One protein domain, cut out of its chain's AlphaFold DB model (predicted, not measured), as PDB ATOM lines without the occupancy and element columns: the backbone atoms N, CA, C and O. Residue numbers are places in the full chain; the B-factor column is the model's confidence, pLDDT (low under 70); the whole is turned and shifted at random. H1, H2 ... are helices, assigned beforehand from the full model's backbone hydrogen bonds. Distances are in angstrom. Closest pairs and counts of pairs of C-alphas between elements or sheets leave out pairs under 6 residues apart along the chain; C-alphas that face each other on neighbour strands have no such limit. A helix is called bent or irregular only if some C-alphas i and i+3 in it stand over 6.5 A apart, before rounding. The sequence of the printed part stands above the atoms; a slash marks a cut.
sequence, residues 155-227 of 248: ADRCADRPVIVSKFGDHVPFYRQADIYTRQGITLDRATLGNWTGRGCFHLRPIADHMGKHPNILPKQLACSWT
ATOM      1  N   ALA A 155      -2.979  54.938  34.672       53.38
ATOM      2  CA  ALA A 155      -4.395  54.787  34.970       53.38
ATOM      3  C   ALA A 155      -4.614  53.931  36.218       53.38
ATOM      4  O   ALA A 155      -4.138  52.797  36.305       53.38
ATOM      5  N   ASP A 156      -5.391  54.457  37.159       59.31
ATOM      6  CA  ASP A 156      -6.051  53.633  38.167       59.31
ATOM      7  C   ASP A 156      -7.073  52.689  37.494       59.31
ATOM      8  O   ASP A 156      -7.538  52.980  36.391       59.31
ATOM      9  N   ARG A 157      -7.468  51.588  38.154       58.62
ATOM     10  CA  ARG A 157      -8.458  50.596  37.644       58.62
ATOM     11  C   ARG A 157      -9.856  51.179  37.376       58.62
ATOM     12  O   ARG A 157     -10.784  50.458  37.025       58.62
ATOM     13  N   CYS A 158     -10.046  52.460  37.668       60.34
ATOM     14  CA  CYS A 158     -11.277  53.187  37.406       60.34
ATOM     15  C   CYS A 158     -11.208  53.988  36.099       60.34
ATOM     16  O   CYS A 158     -12.255  54.282  35.532       60.34
ATOM     17  N   ALA A 159     -10.008  54.337  35.615       63.34
ATOM     18  CA  ALA A 159      -9.834  55.173  34.425       63.34
ATOM     19  C   ALA A 159      -9.928  54.373  33.111       63.34
ATOM     20  O   ALA A 159     -10.305  54.926  32.083       63.34
ATOM     21  N   ASP A 160      -9.640  53.071  33.140       69.75
ATOM     22  CA  ASP A 160      -9.800  52.151  32.009       69.75
ATOM     23  C   ASP A 160     -11.263  51.728  31.779       69.75
ATOM     24  O   ASP A 160     -11.671  51.541  30.634       69.75
ATOM     25  N   ARG A 161     -12.083  51.627  32.836       76.56
ATOM     26  CA  ARG A 161     -13.502  51.239  32.737       76.56
ATOM     27  C   ARG A 161     -14.311  52.061  31.714       76.56
ATOM     28  O   ARG A 161     -14.918  51.428  30.850       76.56
ATOM     29  N   PRO A 162     -14.354  53.409  31.761       81.25
ATOM     30  CA  PRO A 162     -15.127  54.180  30.786       81.25
ATOM     31  C   PRO A 162     -14.580  54.023  29.363       81.25
ATOM     32  O   PRO A 162     -15.365  53.908  28.434       81.25
ATOM     33  N   VAL A 163     -13.258  53.911  29.186       85.38
ATOM     34  CA  VAL A 163     -12.626  53.697  27.869       85.38
ATOM     35  C   VAL A 163     -13.093  52.380  27.240       85.38
ATOM     36  O   VAL A 163     -13.446  52.336  26.059       85.38
ATOM     37  N   ILE A 164     -13.132  51.305  28.036       86.31
ATOM     38  CA  ILE A 164     -13.574  49.973  27.603       86.31
ATOM     39  C   ILE A 164     -15.072  49.984  27.279       86.31
ATOM     40  O   ILE A 164     -15.464  49.501  26.217       86.31
ATOM     41  N   VAL A 165     -15.902  50.555  28.159       87.69
ATOM     42  CA  VAL A 165     -17.355  50.650  27.938       87.69
ATOM     43  C   VAL A 165     -17.649  51.483  26.697       87.69
ATOM     44  O   VAL A 165     -18.357  51.013  25.817       87.69
ATOM     45  N   SER A 166     -17.023  52.644  26.535       87.50
ATOM     46  CA  SER A 166     -17.241  53.452  25.339       87.50
ATOM     47  C   SER A 166     -16.715  52.784  24.073       87.50
ATOM     48  O   SER A 166     -17.274  52.988  23.002       87.50
ATOM     49  N   LYS A 167     -15.671  51.947  24.157       87.12
ATOM     50  CA  LYS A 167     -15.143  51.228  22.989       87.12
ATOM     51  C   LYS A 167     -16.060  50.092  22.532       87.12
ATOM     52  O   LYS A 167     -16.237  49.925  21.325       87.12
ATOM     53  N   PHE A 168     -16.568  49.293  23.469       86.56
ATOM     54  CA  PHE A 168     -17.297  48.055  23.165       86.56
ATOM     55  C   PHE A 168     -18.813  48.155  23.353       86.56
ATOM     56  O   PHE A 168     -19.532  47.469  22.640       86.56
ATOM     57  N   GLY A 169     -19.280  48.979  24.288       84.19
ATOM     58  CA  GLY A 169     -20.698  49.254  24.535       84.19
ATOM     59  C   GLY A 169     -21.235  50.384  23.660       84.19
ATOM     60  O   GLY A 169     -22.241  50.198  22.992       84.19
ATOM     61  N   ASP A 170     -20.524  51.515  23.592       84.94
ATOM     62  CA  ASP A 170     -20.991  52.699  22.842       84.94
ATOM     63  C   ASP A 170     -20.383  52.804  21.428       84.94
ATOM     64  O   ASP A 170     -20.584  53.788  20.716       84.94
ATOM     65  N   HIS A 171     -19.585  51.813  21.021       85.00
ATOM     66  CA  HIS A 171     -18.913  51.747  19.715       85.00
ATOM     67  C   HIS A 171     -18.061  52.981  19.343       85.00
ATOM     68  O   HIS A 171     -17.789  53.244  18.168       85.00
ATOM     69  N   VAL A 172     -17.552  53.720  20.332       88.62
ATOM     70  CA  VAL A 172     -16.714  54.907  20.128       88.62
ATOM     71  C   VAL A 172     -15.253  54.489  19.888       88.62
ATOM     72  O   VAL A 172     -14.611  53.924  20.780       88.62
ATOM     73  N   PRO A 173     -14.661  54.768  18.709       89.56
ATOM     74  CA  PRO A 173     -13.271  54.413  18.423       89.56
ATOM     75  C   PRO A 173     -12.274  55.253  19.240       89.56
ATOM     76  O   PRO A 173     -12.554  56.396  19.591       89.56
ATOM     77  N   PHE A 174     -11.068  54.721  19.490       89.12
ATOM     78  CA  PHE A 174     -10.072  55.367  20.364       89.12
ATOM     79  C   PHE A 174      -9.654  56.772  19.926       89.12
ATOM     80  O   PHE A 174      -9.349  57.592  20.781       89.12
ATOM     81  N   TYR A 175      -9.651  57.071  18.622       89.06
ATOM     82  CA  TYR A 175      -9.362  58.433  18.168       89.06
ATOM     83  C   TYR A 175     -10.431  59.419  18.650       89.06
ATOM     84  O   TYR A 175     -10.096  60.472  19.173       89.06
ATOM     85  N   ARG A 176     -11.710  59.031  18.559       89.69
ATOM     86  CA  ARG A 176     -12.841  59.861  18.973       89.69
ATOM     87  C   ARG A 176     -12.874  60.011  20.490       89.69
ATOM     88  O   ARG A 176     -13.190  61.083  20.981       89.69
ATOM     89  N   GLN A 177     -12.497  58.969  21.232       88.75
ATOM     90  CA  GLN A 177     -12.333  59.067  22.684       88.75
ATOM     91  C   GLN A 177     -11.191  60.016  23.070       88.75
ATOM     92  O   GLN A 177     -11.372  60.848  23.953       88.75
ATOM     93  N   ALA A 178     -10.044  59.943  22.386       87.25
ATOM     94  CA  ALA A 178      -8.944  60.881  22.601       87.25
ATOM     95  C   ALA A 178      -9.383  62.335  22.342       87.25
ATOM     96  O   ALA A 178      -9.107  63.199  23.168       87.25
ATOM     97  N   ASP A 179     -10.153  62.587  21.280       89.50
ATOM     98  CA  ASP A 179     -10.707  63.917  20.982       89.50
ATOM     99  C   ASP A 179     -11.748  64.387  22.019       89.50
ATOM    100  O   ASP A 179     -11.914  65.583  22.251       89.50
ATOM    101  N   ILE A 180     -12.472  63.469  22.663       87.88
ATOM    102  CA  ILE A 180     -13.370  63.810  23.779       87.88
ATOM    103  C   ILE A 180     -12.546  64.234  25.002       87.88
ATOM    104  O   ILE A 180     -12.890  65.215  25.660       87.88
ATOM    105  N   TYR A 181     -11.434  63.549  25.278       86.31
ATOM    106  CA  TYR A 181     -10.537  63.901  26.381       86.31
ATOM    107  C   TYR A 181      -9.802  65.224  26.160       86.31
ATOM    108  O   TYR A 181      -9.646  65.992  27.112       86.31
ATOM    109  N   THR A 182      -9.426  65.560  24.923       87.88
ATOM    110  CA  THR A 182      -8.799  66.862  24.633       87.88
ATOM    111  C   THR A 182      -9.747  68.028  24.898       87.88
ATOM    112  O   THR A 182      -9.306  69.050  25.421       87.88
ATOM    113  N   ARG A 183     -11.057  67.870  24.657       86.06
ATOM    114  CA  ARG A 183     -12.079  68.871  25.035       86.06
ATOM    115  C   ARG A 183     -12.160  69.104  26.543       86.06
ATOM    116  O   ARG A 183     -12.597  70.162  26.974       86.06
ATOM    117  N   GLN A 184     -11.730  68.128  27.336       82.62
ATOM    118  CA  GLN A 184     -11.655  68.209  28.795       82.62
ATOM    119  C   GLN A 184     -10.265  68.645  29.288       82.62
ATOM    120  O   GLN A 184      -9.993  68.601  30.485       82.62
ATOM    121  N   GLY A 185      -9.372  69.055  28.379       83.00
ATOM    122  CA  GLY A 185      -8.014  69.498  28.701       83.00
ATOM    123  C   GLY A 185      -7.015  68.364  28.944       83.00
ATOM    124  O   GLY A 185      -5.914  68.621  29.426       83.00
ATOM    125  N   ILE A 186      -7.363  67.114  28.617       83.81
ATOM    126  CA  ILE A 186      -6.512  65.941  28.847       83.81
ATOM    127  C   ILE A 186      -5.977  65.435  27.509       83.81
ATOM    128  O   ILE A 186      -6.713  64.922  26.668       83.81
ATOM    129  N   THR A 187      -4.667  65.536  27.315       87.06
ATOM    130  CA  THR A 187      -3.994  65.035  26.116       87.06
ATOM    131  C   THR A 187      -3.567  63.579  26.316       87.06
ATOM    132  O   THR A 187      -2.528  63.282  26.903       87.06
ATOM    133  N   LEU A 188      -4.392  62.642  25.840       85.25
ATOM    134  CA  LEU A 188      -4.092  61.206  25.860       85.25
ATOM    135  C   LEU A 188      -3.820  60.688  24.451       85.25
ATOM    136  O   LEU A 188      -4.603  60.915  23.532       85.25
ATOM    137  N   ASP A 189      -2.735  59.933  24.298       84.62
ATOM    138  CA  ASP A 189      -2.457  59.244  23.042       84.62
ATOM    139  C   ASP A 189      -3.337  57.993  22.866       84.62
ATOM    140  O   ASP A 189      -3.668  57.282  23.822       84.62
ATOM    141  N   ARG A 190      -3.659  57.669  21.611       85.06
ATOM    142  CA  ARG A 190      -4.466  56.500  21.235       85.06
ATOM    143  C   ARG A 190      -3.816  55.195  21.691       85.06
ATOM    144  O   ARG A 190      -4.531  54.278  22.100       85.06
ATOM    145  N   ALA A 191      -2.482  55.101  21.672       84.88
ATOM    146  CA  ALA A 191      -1.781  53.913  22.155       84.88
ATOM    147  C   ALA A 191      -1.934  53.741  23.673       84.88
ATOM    148  O   ALA A 191      -1.982  52.613  24.164       84.88
ATOM    149  N   THR A 192      -2.081  54.840  24.417       83.31
ATOM    150  CA  THR A 192      -2.330  54.803  25.865       83.31
ATOM    151  C   THR A 192      -3.702  54.198  26.162       83.31
ATOM    152  O   THR A 192      -3.792  53.266  26.963       83.31
ATOM    153  N   LEU A 193      -4.744  54.636  25.447       83.94
ATOM    154  CA  LEU A 193      -6.098  54.069  25.555       83.94
ATOM    155  C   LEU A 193      -6.139  52.588  25.141       83.94
ATOM    156  O   LEU A 193      -6.762  51.759  25.813       83.94
ATOM    157  N   GLY A 194      -5.427  52.237  24.067       83.38
ATOM    158  CA  GLY A 194      -5.289  50.855  23.608       83.38
ATOM    159  C   GLY A 194      -4.582  49.958  24.630       83.38
ATOM    160  O   GLY A 194      -5.032  48.845  24.891       83.38
ATOM    161  N   ASN A 195      -3.522  50.454  25.271       84.19
ATOM    162  CA  ASN A 195      -2.796  49.737  26.322       84.19
ATOM    163  C   ASN A 195      -3.677  49.503  27.559       84.19
ATOM    164  O   ASN A 195      -3.707  48.396  28.095       84.19
ATOM    165  N   TRP A 196      -4.438  50.514  27.991       84.81
ATOM    166  CA  TRP A 196      -5.388  50.366  29.099       84.81
ATOM    167  C   TRP A 196      -6.448  49.312  28.787       84.81
ATOM    168  O   TRP A 196      -6.632  48.380  29.570       84.81
ATOM    169  N   THR A 197      -7.051  49.395  27.600       86.44
ATOM    170  CA  THR A 197      -8.039  48.416  27.131       86.44
ATOM    171  C   THR A 197      -7.451  47.005  27.097       86.44
ATOM    172  O   THR A 197      -8.042  46.083  27.651       86.44
ATOM    173  N   GLY A 198      -6.255  46.826  26.526       84.44
ATOM    174  CA  GLY A 198      -5.599  45.518  26.442       84.44
ATOM    175  C   GLY A 198      -5.323  44.890  27.813       84.44
ATOM    176  O   GLY A 198      -5.541  43.693  28.002       84.44
ATOM    177  N   ARG A 199      -4.915  45.696  28.802       81.62
ATOM    178  CA  ARG A 199      -4.743  45.236  30.192       81.62
ATOM    179  C   ARG A 199      -6.070  44.855  30.843       81.62
ATOM    180  O   ARG A 199      -6.120  43.848  31.548       81.62
ATOM    181  N   GLY A 200      -7.129  45.626  30.600       82.50
ATOM    182  CA  GLY A 200      -8.482  45.292  31.047       82.50
ATOM    183  C   GLY A 200      -8.942  43.950  30.477       82.50
ATOM    184  O   GLY A 200      -9.317  43.054  31.229       82.50
ATOM    185  N   CYS A 201      -8.802  43.757  29.163       83.75
ATOM    186  CA  CYS A 201      -9.129  42.497  28.490       83.75
ATOM    187  C   CYS A 201      -8.311  41.311  29.023       83.75
ATOM    188  O   CYS A 201      -8.865  40.230  29.206       83.75
ATOM    189  N   PHE A 202      -7.022  41.500  29.328       85.25
ATOM    190  CA  PHE A 202      -6.196  40.457  29.946       85.25
ATOM    191  C   PHE A 202      -6.776  39.987  31.288       85.25
ATOM    192  O   PHE A 202      -6.870  38.786  31.532       85.25
ATOM    193  N   HIS A 203      -7.212  40.919  32.140       83.94
ATOM    194  CA  HIS A 203      -7.825  40.586  33.428       83.94
ATOM    195  C   HIS A 203      -9.238  40.000  33.296       83.94
ATOM    196  O   HIS A 203      -9.635  39.204  34.144       83.94
ATOM    197  N   LEU A 204      -9.978  40.350  32.241       84.81
ATOM    198  CA  LEU A 204     -11.305  39.793  31.949       84.81
ATOM    199  C   LEU A 204     -11.254  38.416  31.272       84.81
ATOM    200  O   LEU A 204     -12.275  37.728  31.232       84.81
ATOM    201  N   ARG A 205     -10.087  37.980  30.778       86.00
ATOM    202  CA  ARG A 205      -9.943  36.704  30.064       86.00
ATOM    203  C   ARG A 205     -10.475  35.489  30.841       86.00
ATOM    204  O   ARG A 205     -11.246  34.749  30.246       86.00
ATOM    205  N   PRO A 206     -10.197  35.295  32.145       89.94
ATOM    206  CA  PRO A 206     -10.722  34.140  32.877       89.94
ATOM    207  C   PRO A 206     -12.255  34.087  32.909       89.94
ATOM    208  O   PRO A 206     -12.835  33.006  32.872       89.94
ATOM    209  N   ILE A 207     -12.912  35.251  32.955       86.88
ATOM    210  CA  ILE A 207     -14.375  35.349  32.919       86.88
ATOM    211  C   ILE A 207     -14.874  34.986  31.520       86.88
ATOM    212  O   ILE A 207     -15.794  34.185  31.395       86.88
ATOM    213  N   ALA A 208     -14.241  35.520  30.471       84.88
ATOM    214  CA  ALA A 208     -14.564  35.175  29.088       84.88
ATOM    215  C   ALA A 208     -14.383  33.671  28.809       84.88
ATOM    216  O   ALA A 208     -15.274  33.040  28.244       84.88
ATOM    217  N   ASP A 209     -13.284  33.081  29.281       87.56
ATOM    218  CA  ASP A 209     -12.998  31.652  29.149       87.56
ATOM    219  C   ASP A 209     -14.029  30.805  29.912       87.56
ATOM    220  O   ASP A 209     -14.464  29.759  29.426       87.56
ATOM    221  N   HIS A 210     -14.451  31.244  31.104       87.69
ATOM    222  CA  HIS A 210     -15.487  30.565  31.882       87.69
ATOM    223  C   HIS A 210     -16.863  30.649  31.205       87.69
ATOM    224  O   HIS A 210     -17.539  29.630  31.080       87.69
ATOM    225  N   MET A 211     -17.249  31.823  30.695       84.50
ATOM    226  CA  MET A 211     -18.480  31.991  29.914       84.50
ATOM    227  C   MET A 211     -18.475  31.118  28.652       84.50
ATOM    228  O   MET A 211     -19.488  30.503  28.334       84.50
ATOM    229  N   GLY A 212     -17.331  31.000  27.970       80.44
ATOM    230  CA  GLY A 212     -17.180  30.128  26.802       80.44
ATOM    231  C   GLY A 212     -17.324  28.634  27.126       80.44
ATOM    232  O   GLY A 212     -17.863  27.881  26.321       80.44
ATOM    233  N   LYS A 213     -16.889  28.198  28.315       83.69
ATOM    234  CA  LYS A 213     -17.043  26.806  28.785       83.69
ATOM    235  C   LYS A 213     -18.465  26.474  29.237       83.69
ATOM    236  O   LYS A 213     -18.861  25.313  29.176       83.69
ATOM    237  N   HIS A 214     -19.227  27.469  29.684       78.38
ATOM    238  CA  HIS A 214     -20.589  27.297  30.188       78.38
ATOM    239  C   HIS A 214     -21.599  28.092  29.343       78.38
ATOM    240  O   HIS A 214     -22.178  29.070  29.823       78.38
ATOM    241  N   PRO A 215     -21.880  27.651  28.100       64.00
ATOM    242  CA  PRO A 215     -22.754  28.375  27.171       64.00
ATOM    243  C   PRO A 215     -24.203  28.494  27.664       64.00
ATOM    244  O   PRO A 215     -24.946  29.346  27.187       64.00
ATOM    245  N   ASN A 216     -24.597  27.678  28.644       66.81
ATOM    246  CA  ASN A 216     -25.934  27.684  29.240       66.81
ATOM    247  C   ASN A 216     -26.157  28.824  30.250       66.81
ATOM    248  O   ASN A 216     -27.291  29.036  30.667       66.81
ATOM    249  N   ILE A 217     -25.103  29.538  30.662       62.91
ATOM    250  CA  ILE A 217     -25.212  30.711  31.549       62.91
ATOM    251  C   ILE A 217     -25.628  31.955  30.751       62.91
ATOM    252  O   ILE A 217     -26.231  32.879  31.294       62.91
ATOM    253  N   LEU A 218     -25.342  31.978  29.448       57.09
ATOM    254  CA  LEU A 218     -25.756  33.058  28.566       57.09
ATOM    255  C   LEU A 218     -27.148  32.752  27.996       57.09
ATOM    256  O   LEU A 218     -27.402  31.624  27.562       57.09
ATOM    257  N   PRO A 219     -28.060  33.739  27.923       55.53
ATOM    258  CA  PRO A 219     -29.268  33.565  27.129       55.53
ATOM    259  C   PRO A 219     -28.845  33.251  25.687       55.53
ATOM    260  O   PRO A 219     -27.920  33.870  25.159       55.53
ATOM    261  N   LYS A 220     -29.509  32.280  25.043       53.62
ATOM    262  CA  LYS A 220     -29.117  31.700  23.736       53.62
ATOM    263  C   LYS A 220     -28.799  32.728  22.634       53.62
ATOM    264  O   LYS A 220     -28.067  32.407  21.706       53.62
ATOM    265  N   GLN A 221     -29.308  33.957  22.740       52.91
ATOM    266  CA  GLN A 221     -29.045  35.054  21.802       52.91
ATOM    267  C   GLN A 221     -27.620  35.639  21.896       52.91
ATOM    268  O   GLN A 221     -27.086  36.093  20.889       52.91
ATOM    269  N   LEU A 222     -26.968  35.585  23.064       49.50
ATOM    270  CA  LEU A 222     -25.603  36.096  23.271       49.50
ATOM    271  C   LEU A 222     -24.512  35.057  22.959       49.50
ATOM    272  O   LEU A 222     -23.392  35.427  22.618       49.50
ATOM    273  N   ALA A 223     -24.820  33.758  23.019       45.59
ATOM    274  CA  ALA A 223     -23.850  32.689  22.752       45.59
ATOM    275  C   ALA A 223     -23.372  32.640  21.281       45.59
ATOM    276  O   ALA A 223     -22.272  32.163  20.989       45.59
ATOM    277  N   CYS A 224     -24.177  33.152  20.345       45.06
ATOM    278  CA  CYS A 224     -23.904  33.058  18.910       45.06
ATOM    279  C   CYS A 224     -22.960  34.144  18.362       45.06
ATOM    280  O   CYS A 224     -22.394  33.937  17.290       45.06
ATOM    281  N   SER A 225     -22.754  35.272  19.057       47.47
ATOM    282  CA  SER A 225     -21.940  36.384  18.527       47.47
ATOM    283  C   SER A 225     -20.464  36.347  18.943       47.47
ATOM    284  O   SER A 225     -19.614  36.789  18.176       47.47
ATOM    285  N   TRP A 226     -20.130  35.782  20.110       42.06
ATOM    286  CA  TRP A 226     -18.760  35.817  20.655       42.06
ATOM    287  C   TRP A 226     -17.890  34.608  20.283       42.06
ATOM    288  O   TRP A 226     -16.665  34.710  20.276       42.06
ATOM    289  N   THR A 227     -18.495  33.463  19.961       46.28
ATOM    290  CA  THR A 227     -17.775  32.178  19.841       46.28
ATOM    291  C   THR A 227     -17.299  31.854  18.423       46.28
ATOM    292  O   THR A 227     -16.710  30.798  18.199       46.28
TER     293      THR A 227
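AT A GLANCE: This is residues 155 to 227 of the 248 residues of the protein "Transposase IS66" of Mesorhizobium alhagi CCNWXJ12-2 (UniProt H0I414). One long, bent helix, H3, runs along most of the length of the model; H1 and H2 pack on its first arm, H3a, H1 crossing it and H2 meeting it near its beginning. Its second arm, H3b, reaches away from this cluster, and the short H4 follows it at the far end, where H3b and H4 touch no helix. The printed part has 73 residues with four named helices, H1, H2, H3 and H4 in that order along the chain, and no named strand; the class is all helix. The whole is loose, with a radius of gyration of the C-alphas of 14.8 A, and spans 45 by 21 by 17 A.

IN THESE COORDINATES: Begin with the longest helix, H3, residues 190 to 213; find C-alpha 190 at (-4.466, 56.500, 21.235). By its hydrogen bonds it was assigned as one helix, but it is bent: C-alphas 203 and 206 are 7.1 A apart. Its arm H3a, residues 190 to 203, runs 20.3 A, and its arm H3b, residues 206 to 213, runs 10.5 A. Go back to C-alpha 160 at (-9.800, 52.151, 32.009) for H1, residues 160 to 168, 12.3 A long. H2, residues 174 to 183, is 14.4 A long. H4, residues 220 to 226, is 11.6 A long and ends with C-alpha 226 at (-18.760, 35.817, 20.655); it is neither bent nor irregular, but only just: C-alphas 223 and 226 are 6.3 A apart.

HOW THE PARTS SIT: Look first at H3a, which H1 touches about perpendicular, at 84 degrees; their closest C-alphas, of Asp 160 and Trp 196, are 5.6 A apart. H2 touches H3a at residues 190 to 194 alone, at a steep tilt of 62 degrees, opposite ways; the closest C-alphas, of Phe 174 and Arg 190, are 5.8 A apart. H1 and H2 only just touch, with 3 pairs of C-alphas within 8 A, the closest those of Lys 167 and Phe 174 at 7.1 A. The lines of H3a and H3b stand at a steep tilt of 60 degrees. H3b is apart from H1 and H2, and only just apart from H4, with closest C-alphas 8.2 A apart. H4 is also apart from H1, H2 and H3a. In H1, H2, H3a and H3b every O i to N i+4 pair is within hydrogen-bond range; in H4 it is 0 of 3, and 0 of 4 for O i to N i+3.

THE WHOLE: The two C-alphas farthest apart, those of Gly 185 and Asn 216, are 45.5 A apart. The printed part has no cut. The link from H1 to H2 is tight, and those from H2 to H3 and from H3 to H4 are short. Residues 202 to 207, within H3, and residues 216 to 222, of which 220 to 222 belong to H4, stand free. The mean pLDDT of the printed part is 77.6; look for values under 70 at residues 155 to 160 and 215 to 227.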